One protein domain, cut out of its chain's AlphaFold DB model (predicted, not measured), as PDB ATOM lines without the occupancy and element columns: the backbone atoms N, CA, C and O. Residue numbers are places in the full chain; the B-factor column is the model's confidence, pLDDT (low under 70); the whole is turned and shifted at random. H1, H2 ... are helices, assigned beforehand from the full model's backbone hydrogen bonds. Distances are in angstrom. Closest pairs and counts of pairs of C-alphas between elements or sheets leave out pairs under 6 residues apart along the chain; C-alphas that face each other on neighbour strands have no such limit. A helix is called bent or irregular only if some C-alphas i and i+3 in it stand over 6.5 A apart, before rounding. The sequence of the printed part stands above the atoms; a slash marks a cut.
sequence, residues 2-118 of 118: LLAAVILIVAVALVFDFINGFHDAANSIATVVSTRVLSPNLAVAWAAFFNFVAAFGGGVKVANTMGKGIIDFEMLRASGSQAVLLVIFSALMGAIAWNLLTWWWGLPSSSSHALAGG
ATOM      1  N   LEU A   2     186.710 222.050 138.381       85.12
ATOM      2  CA  LEU A   2     186.866 220.649 138.818       85.12
ATOM      3  C   LEU A   2     187.805 220.482 140.029       85.12
ATOM      4  O   LEU A   2     187.451 219.810 140.988       85.12
ATOM      5  N   LEU A   3     188.965 221.150 140.021       90.44
ATOM      6  CA  LEU A   3     189.921 221.098 141.135       90.44
ATOM      7  C   LEU A   3     189.303 221.565 142.463       90.44
ATOM      8  O   LEU A   3     189.490 220.918 143.486       90.44
ATOM      9  N   ALA A   4     188.530 222.653 142.440       92.62
ATOM     10  CA  ALA A   4     187.860 223.163 143.634       92.62
ATOM     11  C   ALA A   4     186.833 222.158 144.186       92.62
ATOM     12  O   ALA A   4     186.768 221.962 145.395       92.62
ATOM     13  N   ALA A   5     186.087 221.476 143.309       92.31
ATOM     14  CA  ALA A   5     185.155 220.423 143.711       92.31
ATOM     15  C   ALA A   5     185.877 219.217 144.335       92.31
ATOM     16  O   ALA A   5     185.425 218.693 145.346       92.31
ATOM     17  N   VAL A   6     187.024 218.812 143.781       94.25
ATOM     18  CA  VAL A   6     187.845 217.737 144.361       94.25
ATOM     19  C   VAL A   6     188.366 218.130 145.742       94.25
ATOM     20  O   VAL A   6     188.234 217.349 146.677       94.25
ATOM     21  N   ILE A   7     188.905 219.344 145.894       96.25
ATOM     22  CA  ILE A   7     189.384 219.848 147.191       96.25
ATOM     23  C   ILE A   7     188.247 219.853 148.219       96.25
ATOM     24  O   ILE A   7     188.441 219.400 149.344       96.25
ATOM     25  N   LEU A   8     187.057 220.314 147.825       96.06
ATOM     26  CA  LEU A   8     185.875 220.298 148.684       96.06
ATOM     27  C   LEU A   8     185.513 218.872 149.115       96.06
ATOM     28  O   LEU A   8     185.318 218.629 150.299       96.06
ATOM     29  N   ILE A   9     185.453 217.925 148.177       95.94
ATOM     30  CA  ILE A   9     185.111 216.529 148.476       95.94
ATOM     31  C   ILE A   9     186.139 215.892 149.407       95.94
ATOM     32  O   ILE A   9     185.751 215.200 150.339       95.94
ATOM     33  N   VAL A  10     187.433 216.157 149.211       96.75
ATOM     34  CA  VAL A  10     188.480 215.684 150.128       96.75
ATOM     35  C   VAL A  10     188.279 216.270 151.524       96.75
ATOM     36  O   VAL A  10     188.366 215.538 152.503       96.75
ATOM     37  N   ALA A  11     187.953 217.560 151.636       97.75
ATOM     38  CA  ALA A  11     187.649 218.165 152.930       97.75
ATOM     39  C   ALA A  11     186.431 217.505 153.603       97.75
ATOM     40  O   ALA A  11     186.482 217.205 154.792       97.75
ATOM     41  N   VAL A  12     185.368 217.214 152.848       97.69
ATOM     42  CA  VAL A  12     184.188 216.498 153.363       97.69
ATOM     43  C   VAL A  12     184.528 215.059 153.757       97.69
ATOM     44  O   VAL A  12     184.066 214.596 154.795       97.69
ATOM     45  N   ALA A  13     185.368 214.362 152.992       95.62
ATOM     46  CA  ALA A  13     185.830 213.018 153.334       95.62
ATOM     47  C   ALA A  13     186.622 213.008 154.651       95.62
ATOM     48  O   ALA A  13     186.389 212.148 155.492       95.62
ATOM     49  N   LEU A  14     187.477 214.009 154.888       96.06
ATOM     50  CA  LEU A  14     188.179 214.166 156.168       96.06
ATOM     51  C   LEU A  14     187.214 214.443 157.333       96.06
ATOM     52  O   LEU A  14     187.430 213.958 158.442       96.06
ATOM     53  N   VAL A  15     186.137 215.199 157.091       96.94
ATOM     54  CA  VAL A  15     185.068 215.401 158.084       96.94
ATOM     55  C   VAL A  15     184.343 214.085 158.375       96.94
ATOM     56  O   VAL A  15     184.125 213.765 159.541       96.94
ATOM     57  N   PHE A  16     184.008 213.304 157.346       95.81
ATOM     58  CA  PHE A  16     183.429 211.972 157.514       95.81
ATOM     59  C   PHE A  16     184.353 211.049 158.317       95.81
ATOM     60  O   PHE A  16     183.887 210.430 159.269       95.81
ATOM     61  N   ASP A  17     185.650 211.004 158.003       93.12
ATOM     62  CA  ASP A  17     186.631 210.175 158.715       93.12
ATOM     63  C   ASP A  17     186.744 210.563 160.193       93.12
ATOM     64  O   ASP A  17     186.782 209.692 161.064       93.12
ATOM     65  N   PHE A  18     186.740 211.864 160.501       93.50
ATOM     66  CA  PHE A  18     186.706 212.337 161.884       93.50
ATOM     67  C   PHE A  18     185.433 211.879 162.607       93.50
ATOM     68  O   PHE A  18     185.506 211.389 163.737       93.50
ATOM     69  N   ILE A  19     184.274 212.010 161.950       94.75
ATOM     70  CA  ILE A  19     182.984 211.603 162.516       94.75
ATOM     71  C   ILE A  19     182.938 210.100 162.767       94.75
ATOM     72  O   ILE A  19     182.554 209.655 163.846       94.75
ATOM     73  N   ASN A  20     183.380 209.327 161.782       93.31
ATOM     74  CA  ASN A  20     183.517 207.887 161.874       93.31
ATOM     75  C   ASN A  20     184.405 207.489 163.066       93.31
ATOM     76  O   ASN A  20     184.012 206.668 163.890       93.31
ATOM     77  N   GLY A  21     185.561 208.144 163.218       91.06
ATOM     78  CA  GLY A  21     186.511 207.861 164.289       91.06
ATOM     79  C   GLY A  21     185.933 208.022 165.697       91.06
ATOM     80  O   GLY A  21     186.158 207.155 166.538       91.06
ATOM     81  N   PHE A  22     185.179 209.091 165.982       87.12
ATOM     82  CA  PHE A  22     184.587 209.248 167.318       87.12
ATOM     83  C   PHE A  22     183.355 208.363 167.538       87.12
ATOM     84  O   PHE A  22     183.116 207.950 168.673       87.12
ATOM     85  N   HIS A  23     182.581 208.069 166.486       89.88
ATOM     86  CA  HIS A  23     181.436 207.152 166.559       89.88
ATOM     87  C   HIS A  23     181.913 205.747 166.948       89.88
ATOM     88  O   HIS A  23     181.456 205.175 167.940       89.88
ATOM     89  N   ASP A  24     182.959 205.265 166.272       89.38
ATOM     90  CA  ASP A  24     183.553 203.949 166.514       89.38
ATOM     91  C   ASP A  24     184.504 203.896 167.719       89.38
ATOM     92  O   ASP A  24     184.809 202.807 168.225       89.38
ATOM     93  N   ALA A  25     184.955 205.042 168.245       87.75
ATOM     94  CA  ALA A  25     185.789 205.078 169.446       87.75
ATOM     95  C   ALA A  25     185.103 204.365 170.621       87.75
ATOM     96  O   ALA A  25     185.758 203.606 171.337       87.75
ATOM     97  N   ALA A  26     183.783 204.536 170.773       84.94
ATOM     98  CA  ALA A  26     182.997 203.863 171.803       84.94
ATOM     99  C   ALA A  26     183.104 202.331 171.702       84.94
ATOM    100  O   ALA A  26     183.326 201.664 172.716       84.94
ATOM    101  N   ASN A  27     183.049 201.784 170.482       87.31
ATOM    102  CA  ASN A  27     183.157 200.346 170.221       87.31
ATOM    103  C   ASN A  27     184.532 199.788 170.626       87.31
ATOM    104  O   ASN A  27     184.631 198.660 171.109       87.31
ATOM    105  N   SER A  28     185.592 200.586 170.474       87.06
ATOM    106  CA  SER A  28     186.972 200.165 170.752       87.06
ATOM    107  C   SER A  28     187.364 200.255 172.230       87.06
ATOM    108  O   SER A  28     188.256 199.531 172.670       87.06
ATOM    109  N   ILE A  29     186.727 201.141 173.008       93.56
ATOM    110  CA  ILE A  29     187.154 201.443 174.387       93.56
ATOM    111  C   ILE A  29     186.170 200.997 175.473       93.56
ATOM    112  O   ILE A  29     186.535 200.989 176.651       93.56
ATOM    113  N   ALA A  30     184.935 200.620 175.121       92.56
ATOM    114  CA  ALA A  30     183.884 200.313 176.095       92.56
ATOM    115  C   ALA A  30     184.301 199.251 177.128       92.56
ATOM    116  O   ALA A  30     184.021 199.395 178.319       92.56
ATOM    117  N   THR A  31     185.012 198.203 176.707       94.00
ATOM    118  CA  THR A  31     185.434 197.099 177.584       94.00
ATOM    119  C   THR A  31     186.496 197.533 178.596       94.00
ATOM    120  O   THR A  31     186.350 197.279 179.791       94.00
ATOM    121  N   VAL A  32     187.540 198.240 178.159       94.75
ATOM    122  CA  VAL A  32     188.646 198.681 179.031       94.75
ATOM    123  C   VAL A  32     188.235 199.802 179.985       94.75
ATOM    124  O   VAL A  32     188.735 199.868 181.108       94.75
ATOM    125  N   VAL A  33     187.294 200.658 179.569       96.06
ATOM    126  CA  VAL A  33     186.747 201.726 180.416       96.06
ATOM    127  C   VAL A  33     185.753 201.162 181.435       96.06
ATOM    128  O   VAL A  33     185.838 201.501 182.614       96.06
ATOM    129  N   SER A  34     184.845 200.261 181.032       95.56
ATOM    130  CA  SER A  34     183.859 199.661 181.952       95.56
ATOM    131  C   SER A  34     184.499 198.779 183.025       95.56
ATOM    132  O   SER A  34     184.079 198.810 184.182       95.56
ATOM    133  N   THR A  35     185.566 198.056 182.677       97.00
ATOM    134  CA  THR A  35     186.370 197.257 183.621       97.00
ATOM    135  C   THR A  35     187.361 198.089 184.436       97.00
ATOM    136  O   THR A  35     188.017 197.554 185.325       97.00
ATOM    137  N   ARG A  36     187.448 199.403 184.178       94.44
ATOM    138  CA  ARG A  36     188.341 200.356 184.861       94.44
ATOM    139  C   ARG A  36     189.832 200.032 184.719       94.44
ATOM    140  O   ARG A  36     190.629 200.437 185.561       94.44
ATOM    141  N   VAL A  37     190.214 199.343 183.645       96.81
ATOM    142  CA  VAL A  37     191.625 199.097 183.310       96.81
ATOM    143  C   VAL A  37     192.303 200.397 182.873       96.81
ATOM    144  O   VAL A  37     193.443 200.655 183.249       96.81
ATOM    145  N   LEU A  38     191.592 201.237 182.115       96.25
ATOM    146  CA  LEU A  38     192.056 202.557 181.688       96.25
ATOM    147  C   LEU A  38     191.019 203.634 182.015       96.25
ATOM    148  O   LEU A  38     189.812 203.397 181.969       96.25
ATOM    149  N   SER A  39     191.498 204.850 182.296       96.81
ATOM    150  CA  SER A  39     190.630 206.030 182.322       96.81
ATOM    151  C   SER A  39     190.130 206.352 180.902       96.81
ATOM    152  O   SER A  39     190.836 206.049 179.934       96.81
ATOM    153  N   PRO A  40     188.958 206.996 180.741       94.56
ATOM    154  CA  PRO A  40     188.409 207.317 179.420       94.56
ATOM    155  C   PRO A  40     189.394 208.062 178.508       94.56
ATOM    156  O   PRO A  40     189.558 207.696 177.348       94.56
ATOM    157  N   ASN A  41     190.118 209.047 179.050       94.94
ATOM    158  CA  ASN A  41     191.083 209.838 178.281       94.94
ATOM    159  C   ASN A  41     192.252 208.986 177.768       94.94
ATOM    160  O   ASN A  41     192.650 209.117 176.612       94.94
ATOM    161  N   LEU A  42     192.785 208.091 178.610       96.19
ATOM    162  CA  LEU A  42     193.847 207.172 178.201       96.19
ATOM    163  C   LEU A  42     193.339 206.168 177.170       96.19
ATOM    164  O   LEU A  42     194.044 205.895 176.207       96.19
ATOM    165  N   ALA A  43     192.119 205.659 177.334       95.50
ATOM    166  CA  ALA A  43     191.537 204.708 176.397       95.50
ATOM    167  C   ALA A  43     191.333 205.324 175.002       95.50
ATOM    168  O   ALA A  43     191.664 204.685 174.006       95.50
ATOM    169  N   VAL A  44     190.873 206.580 174.917       94.12
ATOM    170  CA  VAL A  44     190.761 207.314 173.642       94.12
ATOM    171  C   VAL A  44     192.135 207.543 173.013       94.12
ATOM    172  O   VAL A  44     192.305 207.281 171.825       94.12
ATOM    173  N   ALA A  45     193.134 207.976 173.791       94.38
ATOM    174  CA  ALA A  45     194.498 208.150 173.285       94.38
ATOM    175  C   ALA A  45     195.089 206.827 172.761       94.38
ATOM    176  O   ALA A  45     195.728 206.799 171.710       94.38
ATOM    177  N   TRP A  46     194.817 205.723 173.461       94.38
ATOM    178  CA  TRP A  46     195.215 204.375 173.063       94.38
ATOM    179  C   TRP A  46     194.546 203.958 171.749       94.38
ATOM    180  O   TRP A  46     195.225 203.546 170.810       94.38
ATOM    181  N   ALA A  47     193.226 204.134 171.648       93.38
ATOM    182  CA  ALA A  47     192.470 203.840 170.435       93.38
ATOM    183  C   ALA A  47     192.961 204.670 169.243       93.38
ATOM    184  O   ALA A  47     193.150 204.115 168.162       93.38
ATOM    185  N   ALA A  48     193.219 205.966 169.431       92.50
ATOM    186  CA  ALA A  48     193.747 206.840 168.388       92.50
ATOM    187  C   ALA A  48     195.128 206.377 167.895       92.50
ATOM    188  O   ALA A  48     195.345 206.276 166.688       92.50
ATOM    189  N   PHE A  49     196.040 206.032 168.812       93.62
ATOM    190  CA  PHE A  49     197.376 205.547 168.463       93.62
ATOM    191  C   PHE A  49     197.324 204.257 167.634       93.62
ATOM    192  O   PHE A  49     197.915 204.190 166.557       93.62
ATOM    193  N   PHE A  50     196.584 203.242 168.091       92.38
ATOM    194  CA  PHE A  50     196.506 201.969 167.370       92.38
ATOM    195  C   PHE A  50     195.718 202.069 166.061       92.38
ATOM    196  O   PHE A  50     196.119 201.426 165.092       92.38
ATOM    197  N   ASN A  51     194.670 202.901 165.978       90.75
ATOM    198  CA  ASN A  51     193.991 203.173 164.704       90.75
ATOM    199  C   ASN A  51     194.931 203.840 163.698       90.75
ATOM    200  O   ASN A  51     194.971 203.438 162.536       90.75
ATOM    201  N   PHE A  52     195.735 204.808 164.143       90.12
ATOM    202  CA  PHE A  52     196.728 205.448 163.286       90.12
ATOM    203  C   PHE A  52     197.759 204.437 162.771       90.12
ATOM    204  O   PHE A  52     197.995 204.369 161.571       90.12
ATOM    205  N   VAL A  53     198.321 203.592 163.642       91.88
ATOM    206  CA  VAL A  53     199.260 202.530 163.228       91.88
ATOM    207  C   VAL A  53     198.597 201.544 162.255       91.88
ATOM    208  O   VAL A  53     199.190 201.186 161.233       91.88
ATOM    209  N   ALA A  54     197.359 201.130 162.530       88.31
ATOM    210  CA  ALA A  54     196.604 200.211 161.681       88.31
ATOM    211  C   ALA A  54     196.321 200.791 160.287       88.31
ATOM    212  O   ALA A  54     196.339 200.036 159.317       88.31
ATOM    213  N   ALA A  55     196.143 202.109 160.156       85.44
ATOM    214  CA  ALA A  55     195.942 202.756 158.859       85.44
ATOM    215  C   ALA A  55     197.124 202.537 157.891       85.44
ATOM    216  O   ALA A  55     196.913 202.430 156.683       85.44
ATOM    217  N   PHE A  56     198.354 202.403 158.405       86.19
ATOM    218  CA  PHE A  56     199.549 202.138 157.587       86.19
ATOM    219  C   PHE A  56     199.909 200.648 157.499       86.19
ATOM    220  O   PHE A  56     200.483 200.222 156.499       86.19
ATOM    221  N   GLY A  57     199.581 199.848 158.520       83.25
ATOM    222  CA  GLY A  57     199.926 198.420 158.576       83.25
ATOM    223  C   GLY A  57     198.846 197.452 158.069       83.25
ATOM    224  O   GLY A  57     199.168 196.345 157.646       83.25
ATOM    225  N   GLY A  58     197.568 197.843 158.107       76.31
ATOM    226  CA  GLY A  58     196.410 196.973 157.843       76.31
ATOM    227  C   GLY A  58     195.977 196.879 156.375       76.31
ATOM    228  O   GLY A  58     195.164 196.024 156.017       76.31
ATOM    229  N   GLY A  59     196.539 197.726 155.510       80.62
ATOM    230  CA  GLY A  59     196.183 197.811 154.095       80.62
ATOM    231  C   GLY A  59     194.808 198.442 153.833       80.62
ATOM    232  O   GLY A  59     194.036 198.740 154.736       80.62
ATOM    233  N   VAL A  60     194.483 198.639 152.553       83.81
ATOM    234  CA  VAL A  60     193.327 199.447 152.101       83.81
ATOM    235  C   VAL A  60     192.171 198.608 151.541       83.81
ATOM    236  O   VAL A  60     191.456 199.025 150.631       83.81
ATOM    237  N   LYS A  61     191.977 197.384 152.049       83.44
ATOM    238  CA  LYS A  61     190.975 196.445 151.501       83.44
ATOM    239  C   LYS A  61     189.548 196.998 151.567       83.44
ATOM    240  O   LYS A  61     188.851 196.942 150.561       83.44
ATOM    241  N   VAL A  62     189.146 197.575 152.702       81.62
ATOM    242  CA  VAL A  62     187.802 198.163 152.869       81.62
ATOM    243  C   VAL A  62     187.596 199.325 151.898       81.62
ATOM    244  O   VAL A  62     186.595 199.352 151.191       81.62
ATOM    245  N   ALA A  63     188.577 200.226 151.777       82.69
ATOM    246  CA  ALA A  63     188.518 201.330 150.820       82.69
ATOM    247  C   ALA A  63     188.373 200.836 149.367       82.69
ATOM    248  O   ALA A  63     187.580 201.385 148.605       82.69
ATOM    249  N   ASN A  64     189.070 199.756 148.992       83.25
ATOM    250  CA  ASN A  64     188.926 199.142 147.669       83.25
ATOM    251  C   ASN A  64     187.526 198.558 147.437       83.25
ATOM    252  O   ASN A  64     186.990 198.698 146.339       83.25
ATOM    253  N   THR A  65     186.927 197.918 148.445       83.38
ATOM    254  CA  THR A  65     185.556 197.400 148.351       83.38
ATOM    255  C   THR A  65     184.545 198.535 148.220       83.38
ATOM    256  O   THR A  65     183.694 198.470 147.339       83.38
ATOM    257  N   MET A  66     184.677 199.608 149.002       80.62
ATOM    258  CA  MET A  66     183.808 200.786 148.880       80.62
ATOM    259  C   MET A  66     183.952 201.457 147.505       80.62
ATOM    260  O   MET A  66     182.962 201.821 146.879       80.62
ATOM    261  N   GLY A  67     185.182 201.567 146.995       74.31
ATOM    262  CA  GLY A  67     185.485 202.247 145.734       74.31
ATOM    263  C   GLY A  67     185.291 201.425 144.455       74.31
ATOM    264  O   GLY A  67     185.449 201.979 143.373       74.31
ATOM    265  N   LYS A  68     185.011 200.119 144.528       72.50
ATOM    266  CA  LYS A  68     184.817 199.271 143.328       72.50
ATOM    267  C   LYS A  68     183.671 198.271 143.432       72.50
ATOM    268  O   LYS A  68     183.216 197.776 142.411       72.50
ATOM    269  N   GLY A  69     183.249 197.921 144.643       67.69
ATOM    270  CA  GLY A  69     182.247 196.885 144.884       67.69
ATOM    271  C   GLY A  69     180.818 197.404 145.022       67.69
ATOM    272  O   GLY A  69     179.897 196.599 144.967       67.69
ATOM    273  N   ILE A  70     180.632 198.715 145.217       72.94
ATOM    274  CA  ILE A  70     179.318 199.314 145.522       72.94
ATOM    275  C   ILE A  70     178.804 200.168 144.363       72.94
ATOM    276  O   ILE A  70     177.631 200.098 144.014       72.94
ATOM    277  N   ILE A  71     179.688 200.949 143.741       74.38
ATOM    278  CA  ILE A  71     179.352 201.844 142.634       74.38
ATOM    279  C   ILE A  71     180.150 201.433 141.395       74.38
ATOM    280  O   ILE A  71     181.376 201.305 141.453       74.38
ATOM    281  N   ASP A  72     179.462 201.285 140.261       79.94
ATOM    282  CA  ASP A  72     180.100 201.114 138.956       79.94
ATOM    283  C   ASP A  72     180.592 202.471 138.423       79.94
ATOM    284  O   ASP A  72     179.865 203.265 137.814       79.94
ATOM    285  N   PHE A  73     181.865 202.757 138.688       75.56
ATOM    286  CA  PHE A  73     182.512 203.990 138.251       75.56
ATOM    287  C   PHE A  73     182.793 204.045 136.743       75.56
ATOM    288  O   PHE A  73     183.094 205.133 136.244       75.56
ATOM    289  N   GLU A  74     182.734 202.929 136.011       79.50
ATOM    290  CA  GLU A  74     182.886 202.946 134.551       79.50
ATOM    291  C   GLU A  74     181.625 203.508 133.901       79.50
ATOM    292  O   GLU A  74     181.713 204.441 133.097       79.50
ATOM    293  N   MET A  75     180.452 203.052 134.350       79.31
ATOM    294  CA  MET A  75     179.170 203.589 133.892       79.31
ATOM    295  C   MET A  75     179.031 205.085 134.219       79.31
ATOM    296  O   MET A  75     178.628 205.876 133.368       79.31
ATOM    297  N   LEU A  76     179.418 205.512 135.425       80.81
ATOM    298  CA  LEU A  76     179.335 206.927 135.816       80.81
ATOM    299  C   LEU A  76     180.328 207.824 135.073       80.81
ATOM    300  O   LEU A  76     180.020 208.988 134.815       80.81
ATOM    301  N   ARG A  77     181.512 207.313 134.707       82.31
ATOM    302  CA  ARG A  77     182.473 208.081 133.899       82.31
ATOM    303  C   ARG A  77     181.933 208.390 132.508       82.31
ATOM    304  O   ARG A  77     182.226 209.474 132.007       82.31
ATOM    305  N   ALA A  78     181.133 207.497 131.921       83.00
ATOM    306  CA  ALA A  78     180.473 207.745 130.638       83.00
ATOM    307  C   ALA A  78     179.516 208.954 130.697       83.00
ATOM    308  O   ALA A  78     179.376 209.678 129.716       83.00
ATOM    309  N   SER A  79     178.942 209.229 131.873       82.31
ATOM    310  CA  SER A  79     178.091 210.396 132.151       82.31
ATOM    311  C   SER A  79     178.869 211.682 132.486       82.31
ATOM    312  O   SER A  79     178.265 212.722 132.743       82.31
ATOM    313  N   GLY A  80     180.206 211.637 132.478       86.38
ATOM    314  CA  GLY A  80     181.092 212.778 132.727       86.38
ATOM    315  C   GLY A  80     181.622 212.872 134.164       86.38
ATOM    316  O   GLY A  80     180.988 212.465 135.135       86.38
ATOM    317  N   SER A  81     182.811 213.466 134.328       85.25
ATOM    318  CA  SER A  81     183.519 213.527 135.621       85.25
ATOM    319  C   SER A  81     182.751 214.258 136.727       85.25
ATOM    320  O   SER A  81     182.970 213.988 137.903       85.25
ATOM    321  N   GLN A  82     181.848 215.173 136.374       86.25
ATOM    322  CA  GLN A  82     181.014 215.888 137.344       86.25
ATOM    323  C   GLN A  82     179.987 214.966 138.009       86.25
ATOM    324  O   GLN A  82     179.767 215.094 139.210       86.25
ATOM    325  N   ALA A  83     179.414 214.010 137.268       87.56
ATOM    326  CA  ALA A  83     178.464 213.043 137.815       87.56
ATOM    327  C   ALA A  83     179.125 212.172 138.892       87.56
ATOM    328  O   ALA A  83     178.565 211.983 139.967       87.56
ATOM    329  N   VAL A  84     180.364 211.728 138.647       88.56
ATOM    330  CA  VAL A  84     181.155 210.955 139.619       88.56
ATOM    331  C   VAL A  84     181.367 211.741 140.916       88.56
ATOM    332  O   VAL A  84     181.136 211.218 142.002       88.56
ATOM    333  N   LEU A  85     181.788 213.004 140.811       90.75
ATOM    334  CA  LEU A  85     182.041 213.847 141.982       90.75
ATOM    335  C   LEU A  85     180.761 214.126 142.780       90.75
ATOM    336  O   LEU A  85     180.804 214.120 144.007       90.75
ATOM    337  N   LEU A  86     179.629 214.329 142.100       91.19
ATOM    338  CA  LEU A  86     178.333 214.521 142.752       91.19
ATOM    339  C   LEU A  86     177.887 213.274 143.516       91.19
ATOM    340  O   LEU A  86     177.442 213.407 144.649       91.19
ATOM    341  N   VAL A  87     178.047 212.079 142.943       91.00
ATOM    342  CA  VAL A  87     177.709 210.821 143.629       91.00
ATOM    343  C   VAL A  87     178.558 210.638 144.886       91.00
ATOM    344  O   VAL A  87     178.010 210.374 145.950       91.00
ATOM    345  N   ILE A  88     179.877 210.850 144.797       92.00
ATOM    346  CA  ILE A  88     180.772 210.752 145.962       92.00
ATOM    347  C   ILE A  88     180.368 211.760 147.043       92.00
ATOM    348  O   ILE A  88     180.328 211.425 148.224       92.00
ATOM    349  N   PHE A  89     180.062 212.997 146.647       94.31
ATOM    350  CA  PHE A  89     179.627 214.029 147.580       94.31
ATOM    351  C   PHE A  89     178.308 213.659 148.268       94.31
ATOM    352  O   PHE A  89     178.223 213.750 149.489       94.31
ATOM    353  N   SER A  90     177.303 213.206 147.513       93.88
ATOM    354  CA  SER A  90     176.016 212.766 148.063       93.88
ATOM    355  C   SER A  90     176.186 211.618 149.054       93.88
ATOM    356  O   SER A  90     175.657 211.710 150.160       93.88
ATOM    357  N   ALA A  91     177.008 210.620 148.711       93.62
ATOM    358  CA  ALA A  91     177.283 209.481 149.581       93.62
ATOM    359  C   ALA A  91     177.922 209.899 150.906       93.62
ATOM    360  O   ALA A  91     177.471 209.506 151.984       93.62
ATOM    361  N   LEU A  92     178.928 210.778 150.848       95.81
ATOM    362  CA  LEU A  92     179.556 211.331 152.047       95.81
ATOM    363  C   LEU A  92     178.563 212.128 152.897       95.81
ATOM    364  O   LEU A  92     178.531 211.959 154.113       95.81
ATOM    365  N   MET A  93     177.739 212.977 152.282       97.62
ATOM    366  CA  MET A  93     176.758 213.780 153.015       97.62
ATOM    367  C   MET A  93     175.680 212.915 153.677       97.62
ATOM    368  O   MET A  93     175.343 213.160 154.836       97.62
ATOM    369  N   GLY A  94     175.175 211.894 152.977       96.62
ATOM    370  CA  GLY A  94     174.225 210.923 153.522       96.62
ATOM    371  C   GLY A  94     174.812 210.160 154.708       96.62
ATOM    372  O   GLY A  94     174.200 210.104 155.777       96.62
ATOM    373  N   ALA A  95     176.044 209.671 154.562       95.94
ATOM    374  CA  ALA A  95     176.754 208.959 155.618       95.94
ATOM    375  C   ALA A  95     177.044 209.845 156.837       95.94
ATOM    376  O   ALA A  95     176.809 209.428 157.968       95.94
ATOM    377  N   ILE A  96     177.502 211.084 156.625       96.94
ATOM    378  CA  ILE A  96     177.738 212.068 157.694       96.94
ATOM    379  C   ILE A  96     176.445 212.340 158.460       96.94
ATOM    380  O   ILE A  96     176.432 212.263 159.690       96.94
ATOM    381  N   ALA A  97     175.356 212.644 157.748       97.12
ATOM    382  CA  ALA A  97     174.071 212.933 158.368       97.12
ATOM    383  C   ALA A  97     173.576 211.742 159.203       97.12
ATOM    384  O   ALA A  97     173.158 211.923 160.346       97.12
ATOM    385  N   TRP A  98     173.685 210.524 158.666       96.81
ATOM    386  CA  TRP A  98     173.276 209.307 159.362       96.81
ATOM    387  C   TRP A  98     174.152 208.983 160.576       96.81
ATOM    388  O   TRP A  98     173.639 208.635 161.642       96.81
ATOM    389  N   ASN A  99     175.470 209.148 160.460       95.38
ATOM    390  CA  ASN A  99     176.397 208.946 161.569       95.38
ATOM    391  C   ASN A  99     176.118 209.922 162.714       95.38
ATOM    392  O   ASN A  99     176.042 209.506 163.866       95.38
ATOM    393  N   LEU A 100     175.906 211.205 162.415       95.38
ATOM    394  CA  LEU A 100     175.569 212.199 163.437       95.38
ATOM    395  C   LEU A 100     174.219 211.904 164.098       95.38
ATOM    396  O   LEU A 100     174.101 212.022 165.317       95.38
ATOM    397  N   LEU A 101     173.220 211.486 163.317       96.12
ATOM    398  CA  LEU A 101     171.895 211.131 163.824       96.12
ATOM    399  C   LEU A 101     171.954 209.927 164.774       96.12
ATOM    400  O   LEU A 101     171.433 209.974 165.887       96.12
ATOM    401  N   THR A 102     172.612 208.849 164.348       94.75
ATOM    402  CA  THR A 102     172.735 207.623 165.148       94.75
ATOM    403  C   THR A 102     173.596 207.835 166.383       94.75
ATOM    404  O   THR A 102     173.233 207.353 167.455       94.75
ATOM    405  N   TRP A 103     174.670 208.619 166.274       92.94
ATOM    406  CA  TRP A 103     175.470 209.035 167.422       92.94
ATOM    407  C   TRP A 103     174.642 209.825 168.437       92.94
ATOM    408  O   TRP A 103     174.683 209.519 169.627       92.94
ATOM    409  N   TRP A 104     173.843 210.793 167.974       93.88
ATOM    410  CA  TRP A 104     172.976 211.592 168.843       93.88
ATOM    411  C   TRP A 104     171.959 210.731 169.606       93.88
ATOM    412  O   TRP A 104     171.635 211.017 170.758       93.88
ATOM    413  N   TRP A 105     171.482 209.648 168.991       95.19
ATOM    414  CA  TRP A 105     170.597 208.671 169.631       95.19
ATOM    415  C   TRP A 105     171.321 207.554 170.395       95.19
ATOM    416  O   TRP A 105     170.657 206.684 170.957       95.19
ATOM    417  N   GLY A 106     172.655 207.556 170.437       89.69
ATOM    418  CA  GLY A 106     173.443 206.513 171.098       89.69
ATOM    419  C   GLY A 106     173.291 205.128 170.462       89.69
ATOM    420  O   GLY A 106     173.479 204.118 171.139       89.69
ATOM    421  N   LEU A 107     172.916 205.065 169.181       89.69
ATOM    422  CA  LEU A 107     172.734 203.816 168.452       89.69
ATOM    423  C   LEU A 107     174.068 203.365 167.843       89.69
ATOM    424  O   LEU A 107     174.646 204.111 167.047       89.69
ATOM    425  N   PRO A 108     174.546 202.141 168.139       86.94
ATOM    426  CA  PRO A 108     175.689 201.586 167.430       86.94
ATOM    427  C   PRO A 108     175.289 201.370 165.967       86.94
ATOM    428  O   PRO A 108     174.329 200.658 165.665       86.94
ATOM    429  N   SER A 109     176.007 202.011 165.049       90.31
ATOM    430  CA  SER A 109     175.741 201.957 163.613       90.31
ATOM    431  C   SER A 109     177.051 201.792 162.857       90.31
ATOM    432  O   SER A 109     178.095 202.228 163.324       90.31
ATOM    433  N   SER A 110     177.007 201.143 161.695       90.50
ATOM    434  CA  SER A 110     178.194 200.956 160.862       90.50
ATOM    435  C   SER A 110     178.348 202.116 159.884       90.50
ATOM    436  O   SER A 110     177.572 202.224 158.933       90.50
ATOM    437  N   SER A 111     179.409 202.907 160.048       90.56
ATOM    438  CA  SER A 111     179.766 203.989 159.119       90.56
ATOM    439  C   SER A 111     180.034 203.493 157.697       90.56
ATOM    440  O   SER A 111     179.688 204.170 156.735       90.56
ATOM    441  N   SER A 112     180.602 202.292 157.534       89.62
ATOM    442  CA  SER A 112     180.816 201.694 156.209       89.62
ATOM    443  C   SER A 112     179.496 201.397 155.494       89.62
ATOM    444  O   SER A 112     179.386 201.636 154.296       89.62
ATOM    445  N   HIS A 113     178.477 200.916 156.217       90.00
ATOM    446  CA  HIS A 113     177.142 200.716 155.641       90.00
ATOM    447  C   HIS A 113     176.425 202.046 155.393       90.00
ATOM    448  O   HIS A 113     175.746 202.182 154.380       90.00
ATOM    449  N   ALA A 114     176.608 203.034 156.272       92.88
ATOM    450  CA  ALA A 114     176.092 204.382 156.057       92.88
ATOM    451  C   ALA A 114     176.672 205.008 154.776       92.88
ATOM    452  O   ALA A 114     175.932 205.590 153.995       92.88
ATOM    453  N   LEU A 115     177.970 204.814 154.518       91.56
ATOM    454  CA  LEU A 115     178.640 205.264 153.295       91.56
ATOM    455  C   LEU A 115     178.253 204.456 152.051       91.56
ATOM    456  O   LEU A 115     178.296 204.983 150.949       91.56
ATOM    457  N   ALA A 116     177.883 203.187 152.214       89.56
ATOM    458  CA  ALA A 116     177.385 202.360 151.119       89.56
ATOM    459  C   ALA A 116     175.964 202.747 150.683       89.56
ATOM    460  O   ALA A 116     175.629 202.606 149.510       89.56
ATOM    461  N   GLY A 117     175.120 203.138 151.644       86.56
ATOM    462  CA  GLY A 117     173.711 203.455 151.416       86.56
ATOM    463  C   GLY A 117     173.410 204.933 151.165       86.56
ATOM    464  O   GLY A 117     172.348 205.226 150.618       86.56
ATOM    465  N   GLY A 118     174.293 205.840 151.592       82.75
ATOM    466  CA  GLY A 118     174.219 207.269 151.267       82.75
ATOM    467  C   GLY A 118     174.487 207.527 149.794       82.75
ATOM    468  O   GLY A 118     173.885 208.489 149.267       82.75
TER     469      GLY A 118
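Overview. This is residues 2 to 118 of the 118 residues of the protein "Putative low-affinity inorganic phosphate transporter" of Archangium gephyra (UniProt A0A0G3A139). Two long helices, H1 and H5, lie side by side and run the same way, and the chain returns from one to the other through H2, H3 and H4. H2 folds back from the far part of kinked H1 as a steep V, residues 52 to 61 stick out, and short H6 folds back across H5. The printed part has 117 residues with six named helices, H1 to H6 in order, and no named strand; the class is all helix. The whole is elongated, 55 by 33 by 26 A, and only just loose, close to compact, with a radius of gyration of the C-alphas of 16.5 A.

Along the chain. H1, residues 2 to 34, begins at C-alpha 2 at (186.866, 220.649, 138.818) and is 48.1 A long. It has a kink of 37 degrees near residue 28 and is irregular, with C-alphas 28 and 31 7.6 A apart. H2, residues 40 to 57, is 25.4 A long. H3 holds residues 61 to 69 and H4 residues 73 to 78. H5, residues 81 to 104, is 34.9 A long and begins at C-alpha 81 at (183.519, 213.527, 135.621). H6, residues 111 to 117, ends at C-alpha 117 at (173.711, 203.455, 151.416).

Arrangement. H5 is the hub and touches H1, H4 and H6. H1 and H5 run the same way at a shallow tilt of 27 degrees; their closest C-alphas, of Phe 16 and Ile 96, are 5.7 A apart. H6 touches residues 91 to 99 of H5 alone, opposite ways at a steep tilt of 51 degrees, with the C-alphas of Ala 95 and Ala 114 closest at 4.6 A. H4 and H5 form a helical hairpin, in which H4 touches residues 83 to 84 of H5 alone; the closest C-alphas, of Leu 76 and Val 84, are 5.8 A apart. Residues 25 to 33 of H1 touch residues 40 to 47 of H2, at a steep tilt of 53 degrees, opposite ways; the C-alphas of Ile 29 and Ala 43 are closest at 5.8 A. H3 touches no helix, but is close to H6, not clearly touching, with the C-alphas of Met 66 and Ala 116 closest at 7.0 A. H2 and H5 are apart. Every O i to N i+4 pair is within hydrogen-bond range in H3, H4, H5 and H6; in H1 it is 25 of 29 and in H2 13 of 14.

Size, cuts and confidence. The two C-alphas farthest apart, of Arg 36 and Ala 78, are 55.3 A apart. The printed part has no cut and ends at residue 118, the chain's last. No link is long; that from H5 to H6 is short, and the other four are tight. The mean pLDDT of the printed part is 89.9, and residue 69 is under 70.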